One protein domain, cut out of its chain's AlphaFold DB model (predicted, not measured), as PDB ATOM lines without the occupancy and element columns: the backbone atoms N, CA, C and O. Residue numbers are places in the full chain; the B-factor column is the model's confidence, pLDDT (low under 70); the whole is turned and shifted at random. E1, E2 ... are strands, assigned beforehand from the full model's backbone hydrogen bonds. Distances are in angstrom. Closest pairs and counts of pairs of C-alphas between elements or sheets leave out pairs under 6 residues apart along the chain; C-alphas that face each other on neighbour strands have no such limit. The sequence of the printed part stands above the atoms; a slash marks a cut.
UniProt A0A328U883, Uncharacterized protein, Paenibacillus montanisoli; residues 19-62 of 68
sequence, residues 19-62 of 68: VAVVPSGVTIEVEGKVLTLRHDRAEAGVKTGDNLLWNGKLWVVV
ATOM      1  N   VAL A  19     117.778 147.326 174.995       91.25
ATOM      2  CA  VAL A  19     117.801 147.118 176.449       91.25
ATOM      3  C   VAL A  19     117.809 145.640 176.816       91.25
ATOM      4  O   VAL A  19     118.337 145.281 177.862       91.25
ATOM      5  N   ALA A  20     117.273 144.775 175.950       89.62
ATOM      6  CA  ALA A  20     117.356 143.330 176.109       89.62
ATOM      7  C   ALA A  20     117.185 142.613 174.766       89.62
ATOM      8  O   ALA A  20     116.423 143.047 173.905       89.62
ATOM      9  N   VAL A  21     117.841 141.468 174.608       88.00
ATOM     10  CA  VAL A  21     117.613 140.549 173.487       88.00
ATOM     11  C   VAL A  21     117.083 139.245 174.063       88.00
ATOM     12  O   VAL A  21     117.768 138.580 174.836       88.00
ATOM     13  N   VAL A  22     115.852 138.889 173.707       86.81
ATOM     14  CA  VAL A  22     115.188 137.657 174.141       86.81
ATOM     15  C   VAL A  22     115.010 136.710 172.946       86.81
ATOM     16  O   VAL A  22     114.967 137.142 171.793       86.81
ATOM     17  N   PRO A  23     114.866 135.395 173.158       81.94
ATOM     18  CA  PRO A  23     114.619 134.466 172.050       81.94
ATOM     19  C   PRO A  23     113.329 134.793 171.275       81.94
ATOM     20  O   PRO A  23     113.240 134.538 170.080       81.94
ATOM     21  N   SER A  24     112.349 135.426 171.925       83.75
ATOM     22  CA  SER A  24     111.106 135.871 171.284       83.75
ATOM     23  C   SER A  24     111.251 137.149 170.439       83.75
ATOM     24  O   SER A  24     110.349 137.456 169.658       83.75
ATOM     25  N   GLY A  25     112.344 137.910 170.583       86.44
ATOM     26  CA  GLY A  25     112.506 139.218 169.947       86.44
ATOM     27  C   GLY A  25     113.569 140.120 170.583       86.44
ATOM     28  O   GLY A  25     114.289 139.740 171.497       86.44
ATOM     29  N   VAL A  26     113.652 141.355 170.114       89.50
ATOM     30  CA  VAL A  26     114.583 142.373 170.608       89.50
ATOM     31  C   VAL A  26     113.791 143.462 171.317       89.50
ATOM     32  O   VAL A  26     112.912 144.080 170.724       89.50
ATOM     33  N   THR A  27     114.099 143.725 172.578       91.69
ATOM     34  CA  THR A  27     113.514 144.823 173.342       91.69
ATOM     35  C   THR A  27     114.416 146.046 173.238       91.69
ATOM     36  O   THR A  27     115.581 146.019 173.639       91.69
ATOM     37  N   ILE A  28     113.863 147.132 172.712       91.00
ATOM     38  CA  ILE A  28     114.548 148.411 172.550       91.00
ATOM     39  C   ILE A  28     113.812 149.521 173.290       91.00
ATOM     40  O   ILE A  28     112.594 149.489 173.418       91.00
ATOM     41  N   GLU A  29     114.539 150.525 173.747       90.94
ATOM     42  CA  GLU A  29     114.005 151.760 174.297       90.94
ATOM     43  C   GLU A  29     114.150 152.879 173.266       90.94
ATOM     44  O   GLU A  29     115.251 153.197 172.827       90.94
ATOM     45  N   VAL A  30     113.028 153.470 172.869       88.62
ATOM     46  CA  VAL A  30     112.930 154.541 171.876       88.62
ATOM     47  C   VAL A  30     112.287 155.740 172.551       88.62
ATOM     48  O   VAL A  30     111.123 155.658 172.938       88.62
ATOM     49  N   GLU A  31     113.026 156.839 172.707       84.12
ATOM     50  CA  GLU A  31     112.514 158.074 173.331       84.12
ATOM     51  C   GLU A  31     111.870 157.826 174.719       84.12
ATOM     52  O   GLU A  31     110.818 158.376 175.046       84.12
ATOM     53  N   GLY A  32     112.457 156.930 175.523       84.31
ATOM     54  CA  GLY A  32     111.931 156.541 176.841       84.31
ATOM     55  C   GLY A  32     110.747 155.563 176.809       84.31
ATOM     56  O   GLY A  32     110.135 155.297 177.842       84.31
ATOM     57  N   LYS A  33     110.397 155.014 175.638       86.94
ATOM     58  CA  LYS A  33     109.392 153.953 175.492       86.94
ATOM     59  C   LYS A  33     110.042 152.630 175.145       86.94
ATOM     60  O   LYS A  33     110.717 152.510 174.127       86.94
ATOM     61  N   VAL A  34     109.751 151.610 175.940       90.12
ATOM     62  CA  VAL A  34     110.206 150.247 175.671       90.12
ATOM     63  C   VAL A  34     109.286 149.584 174.644       90.12
ATOM     64  O   VAL A  34     108.074 149.485 174.833       90.12
ATOM     65  N   LEU A  35     109.868 149.124 173.544       87.75
ATOM     66  CA  LEU A  35     109.210 148.424 172.450       87.75
ATOM     67  C   LEU A  35     109.879 147.068 172.248       87.75
ATOM     68  O   LEU A  35     111.099 146.967 172.177       87.75
ATOM     69  N   THR A  36     109.073 146.018 172.112       88.44
ATOM     70  CA  THR A  36     109.575 144.689 171.746       88.44
ATOM     71  C   THR A  36     109.358 144.467 170.258       88.44
ATOM     72  O   THR A  36     108.230 144.461 169.763       88.44
ATOM     73  N   LEU A  37     110.457 144.307 169.539       85.50
ATOM     74  CA  LEU A  37     110.521 144.007 168.122       85.50
ATOM     75  C   LEU A  37     110.665 142.505 167.922       85.50
ATOM     76  O   LEU A  37     111.313 141.817 168.701       85.50
ATOM     77  N   ARG A  38     110.107 141.990 166.830       85.44
ATOM     78  CA  ARG A  38     110.460 140.645 166.367       85.44
ATOM     79  C   ARG A  38     111.843 140.682 165.727       85.44
ATOM     80  O   ARG A  38     112.188 141.686 165.109       85.44
ATOM     81  N   HIS A  39     112.565 139.564 165.796       80.81
ATOM     82  CA  HIS A  39     113.846 139.384 165.097       80.81
ATOM     83  C   HIS A  39     113.744 139.675 163.595       80.81
ATOM     84  O   HIS A  39     114.665 140.225 163.025       80.81
ATOM     85  N   ASP A  40     112.585 139.436 162.980       81.25
ATOM     86  CA  ASP A  40     112.326 139.759 161.567       81.25
ATOM     87  C   ASP A  40     112.388 141.268 161.239       81.25
ATOM     88  O   ASP A  40     112.613 141.668 160.102       81.25
ATOM     89  N   ARG A  41     112.189 142.134 162.243       79.81
ATOM     90  CA  ARG A  41     112.220 143.601 162.093       79.81
ATOM     91  C   ARG A  41     113.517 144.239 162.580       79.81
ATOM     92  O   ARG A  41     113.633 145.466 162.501       79.81
ATOM     93  N   ALA A  42     114.440 143.440 163.099       81.62
ATOM     94  CA  ALA A  42     115.733 143.877 163.592       81.62
ATOM     95  C   ALA A  42     116.832 143.235 162.740       81.62
ATOM     96  O   ALA A  42     116.698 142.100 162.292       81.62
ATOM     97  N   GLU A  43     117.903 143.972 162.479       80.12
ATOM     98  CA  GLU A  43     119.051 143.424 161.766       80.12
ATOM     99  C   GLU A  43     119.640 142.208 162.502       80.12
ATOM    100  O   GLU A  43     119.612 142.110 163.731       80.12
ATOM    101  N   ALA A  44     120.160 141.239 161.751       74.12
ATOM    102  CA  ALA A  44     120.801 140.085 162.362       74.12
ATOM    103  C   ALA A  44     122.057 140.529 163.130       74.12
ATOM    104  O   ALA A  44     122.880 141.274 162.608       74.12
ATOM    105  N   GLY A  45     122.223 140.039 164.360       74.88
ATOM    106  CA  GLY A  45     123.400 140.346 165.176       74.88
ATOM    107  C   GLY A  45     123.244 141.522 166.140       74.88
ATOM    108  O   GLY A  45     124.236 141.912 166.750       74.88
ATOM    109  N   VAL A  46     122.026 142.038 166.331       84.19
ATOM    110  CA  VAL A  46     121.717 143.024 167.376       84.19
ATOM    111  C   VAL A  46     122.083 142.484 168.763       84.19
ATOM    112  O   VAL A  46     121.653 141.389 169.141       84.19
ATOM    113  N   LYS A  47     122.826 143.263 169.554       84.88
ATOM    114  CA  LYS A  47     123.155 142.936 170.946       84.88
ATOM    115  C   LYS A  47     122.568 143.963 171.901       84.88
ATOM    116  O   LYS A  47     122.191 145.071 171.538       84.88
ATOM    117  N   THR A  48     122.475 143.569 173.167       88.56
ATOM    118  CA  THR A  48     122.056 144.493 174.225       88.56
ATOM    119  C   THR A  48     123.088 145.609 174.359       88.56
ATOM    120  O   THR A  48     124.281 145.333 174.445       88.56
ATOM    121  N   GLY A  49     122.625 146.855 174.384       86.25
ATOM    122  CA  GLY A  49     123.464 148.048 174.402       86.25
ATOM    123  C   GLY A  49     123.694 148.686 173.033       86.25
ATOM    124  O   GLY A  49     124.076 149.853 173.017       86.25
ATOM    125  N   ASP A  50     123.417 147.986 171.925       86.06
ATOM    126  CA  ASP A  50     123.519 148.570 170.584       86.06
ATOM    127  C   ASP A  50     122.482 149.673 170.369       86.06
ATOM    128  O   ASP A  50     121.368 149.641 170.906       86.06
ATOM    129  N   ASN A  51     122.844 150.631 169.523       87.50
ATOM    130  CA  ASN A  51     121.919 151.630 169.022       87.50
ATOM    131  C   ASN A  51     121.349 151.144 167.693       87.50
ATOM    132  O   ASN A  51     122.079 150.818 166.759       87.50
ATOM    133  N   LEU A  52     120.029 151.113 167.605       87.62
ATOM    134  CA  LEU A  52     119.295 150.825 166.391       87.62
ATOM    135  C   LEU A  52     118.710 152.106 165.820       87.62
ATOM    136  O   LEU A  52     118.171 152.944 166.543       87.62
ATOM    137  N   LEU A  53     118.739 152.218 164.500       87.31
ATOM    138  CA  LEU A  53     118.080 153.277 163.759       87.31
ATOM    139  C   LEU A  53     116.921 152.691 162.959       87.31
ATOM    140  O   LEU A  53     117.088 151.774 162.157       87.31
ATOM    141  N   TRP A  54     115.725 153.234 163.153       86.56
ATOM    142  CA  TRP A  54     114.576 152.890 162.332       86.56
ATOM    143  C   TRP A  54     114.688 153.582 160.979       86.56
ATOM    144  O   TRP A  54     114.574 154.800 160.889       86.56
ATOM    145  N   ASN A  55     114.845 152.808 159.908       79.69
ATOM    146  CA  ASN A  55     114.905 153.343 158.544       79.69
ATOM    147  C   ASN A  55     113.524 153.359 157.849       79.69
ATOM    148  O   ASN A  55     113.418 153.264 156.629       79.69
ATOM    149  N   GLY A  56     112.427 153.358 158.616       80.69
ATOM    150  CA  GLY A  56     111.059 153.285 158.081       80.69
ATOM    151  C   GLY A  56     110.563 151.874 157.729       80.69
ATOM    152  O   GLY A  56     109.359 151.683 157.570       80.69
ATOM    153  N   LYS A  57     111.463 150.887 157.630       82.50
ATOM    154  CA  LYS A  57     111.138 149.484 157.295       82.50
ATOM    155  C   LYS A  57     111.737 148.466 158.266       82.50
ATOM    156  O   LYS A  57     111.044 147.525 158.643       82.50
ATOM    157  N   LEU A  58     112.992 148.666 158.658       86.69
ATOM    158  CA  LEU A  58     113.737 147.813 159.582       86.69
ATOM    159  C   LEU A  58     114.542 148.662 160.564       86.69
ATOM    160  O   LEU A  58     114.870 149.819 160.280       86.69
ATOM    161  N   TRP A  59     114.840 148.059 161.708       88.25
ATOM    162  CA  TRP A  59     115.802 148.566 162.674       88.25
ATOM    163  C   TRP A  59     117.190 148.065 162.293       88.25
ATOM    164  O   TRP A  59     117.454 146.867 162.385       88.25
ATOM    165  N   VAL A  60     118.046 148.980 161.848       87.25
ATOM    166  CA  VAL A  60     119.440 148.686 161.489       87.25
ATOM    167  C   VAL A  60     120.348 149.044 162.653       87.25
ATOM    168  O   VAL A  60     120.102 150.056 163.315       87.25
ATOM    169  N   VAL A  61     121.367 148.230 162.928       86.62
ATOM    170  CA  VAL A  61     122.364 148.589 163.939       86.62
ATOM    171  C   VAL A  61     123.171 149.746 163.373       86.62
ATOM    172  O   VAL A  61     123.711 149.666 162.272       86.62
ATOM    173  N   VAL A  62     123.237 150.847 164.113       84.06
ATOM    174  CA  VAL A  62     124.154 151.928 163.777       84.06
ATOM    175  C   VAL A  62     125.400 151.761 164.631       84.06
ATOM    176  O   VAL A  62     125.291 151.784 165.861       84.06
TER     177      VAL A  62
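What this domain is: This is residues 19 to 62 of the 68 residues of an uncharacterized protein of Paenibacillus montanisoli (UniProt A0A328U883). A small twisted sheet of three strands, E1, E2 and E3, has a separate two-strand hairpin, E4 and E5, loosely placed over one of its faces, with E4 near E2. The unnamed stretch of residues 38 to 50 swings from the end of E3 to the start of E4 and joins the two parts. The printed part has 44 residues with five named strands in the order E1 E2 E3 E4 E5 and no named helix, and its class is all strand. The three-strand sheet has the order E1 - E2 - E3 and the two-strand sheet the order E4 - E5, both antiparallel. The whole is compact, with a radius of gyration of the C-alphas of 9.2 A and spans of 23 by 23 by 15 A.

How they stand to each other: E1, residues 19 to 22, and E2, residues 25 to 30, form a hairpin, antiparallel at 167 degrees between their directions. The C-alphas of Val 21 and Val 26 face each other at 4.6 A, and N 22 and O 25 are within hydrogen-bond range at 2.8 A. E2 and E3, residues 33 to 37, form the next hairpin, antiparallel at 154 degrees. N 28 and O 35 are within hydrogen-bond range at 2.8 A, as are N 37 and O 26 at 2.7 A. E1, E2 and E3 are a meander, each strand the antiparallel neighbour of the one before, with E1 and E3 as edge strands. E4, residues 51 to 54, and E5, residues 59 to 62, form a third hairpin, antiparallel at 136 degrees, with N 53 and O 60 at 2.8 A. E2 and E4 are near each other, with 8 pairs of C-alphas within 10 A. E1 and E3 are each apart from both E4 and E5, and E2 is apart from E5.

Where its parts are: E1 begins at C-alpha 19, at (117.801, 147.118, 176.449), and is 10.1 A long. E2, the longest strand with 6 residues, measures 15.4 A, and E3 measures 12.4 A, ending at C-alpha 37, at (110.521, 144.007, 168.122). E4 is 10.0 A long. E5 is 9.1 A long and ends at C-alpha 62, at (124.154, 151.928, 163.777).

The domain as a whole: The C-alphas of Pro 23 and Glu 31, the two farthest apart, are 23.7 A from each other. The printed part has no cut. The link from E3 to E4 is long, with 13 residues, and the other three links are tight. The mean pLDDT of the printed part is 85.4, and no printed residue is under 70.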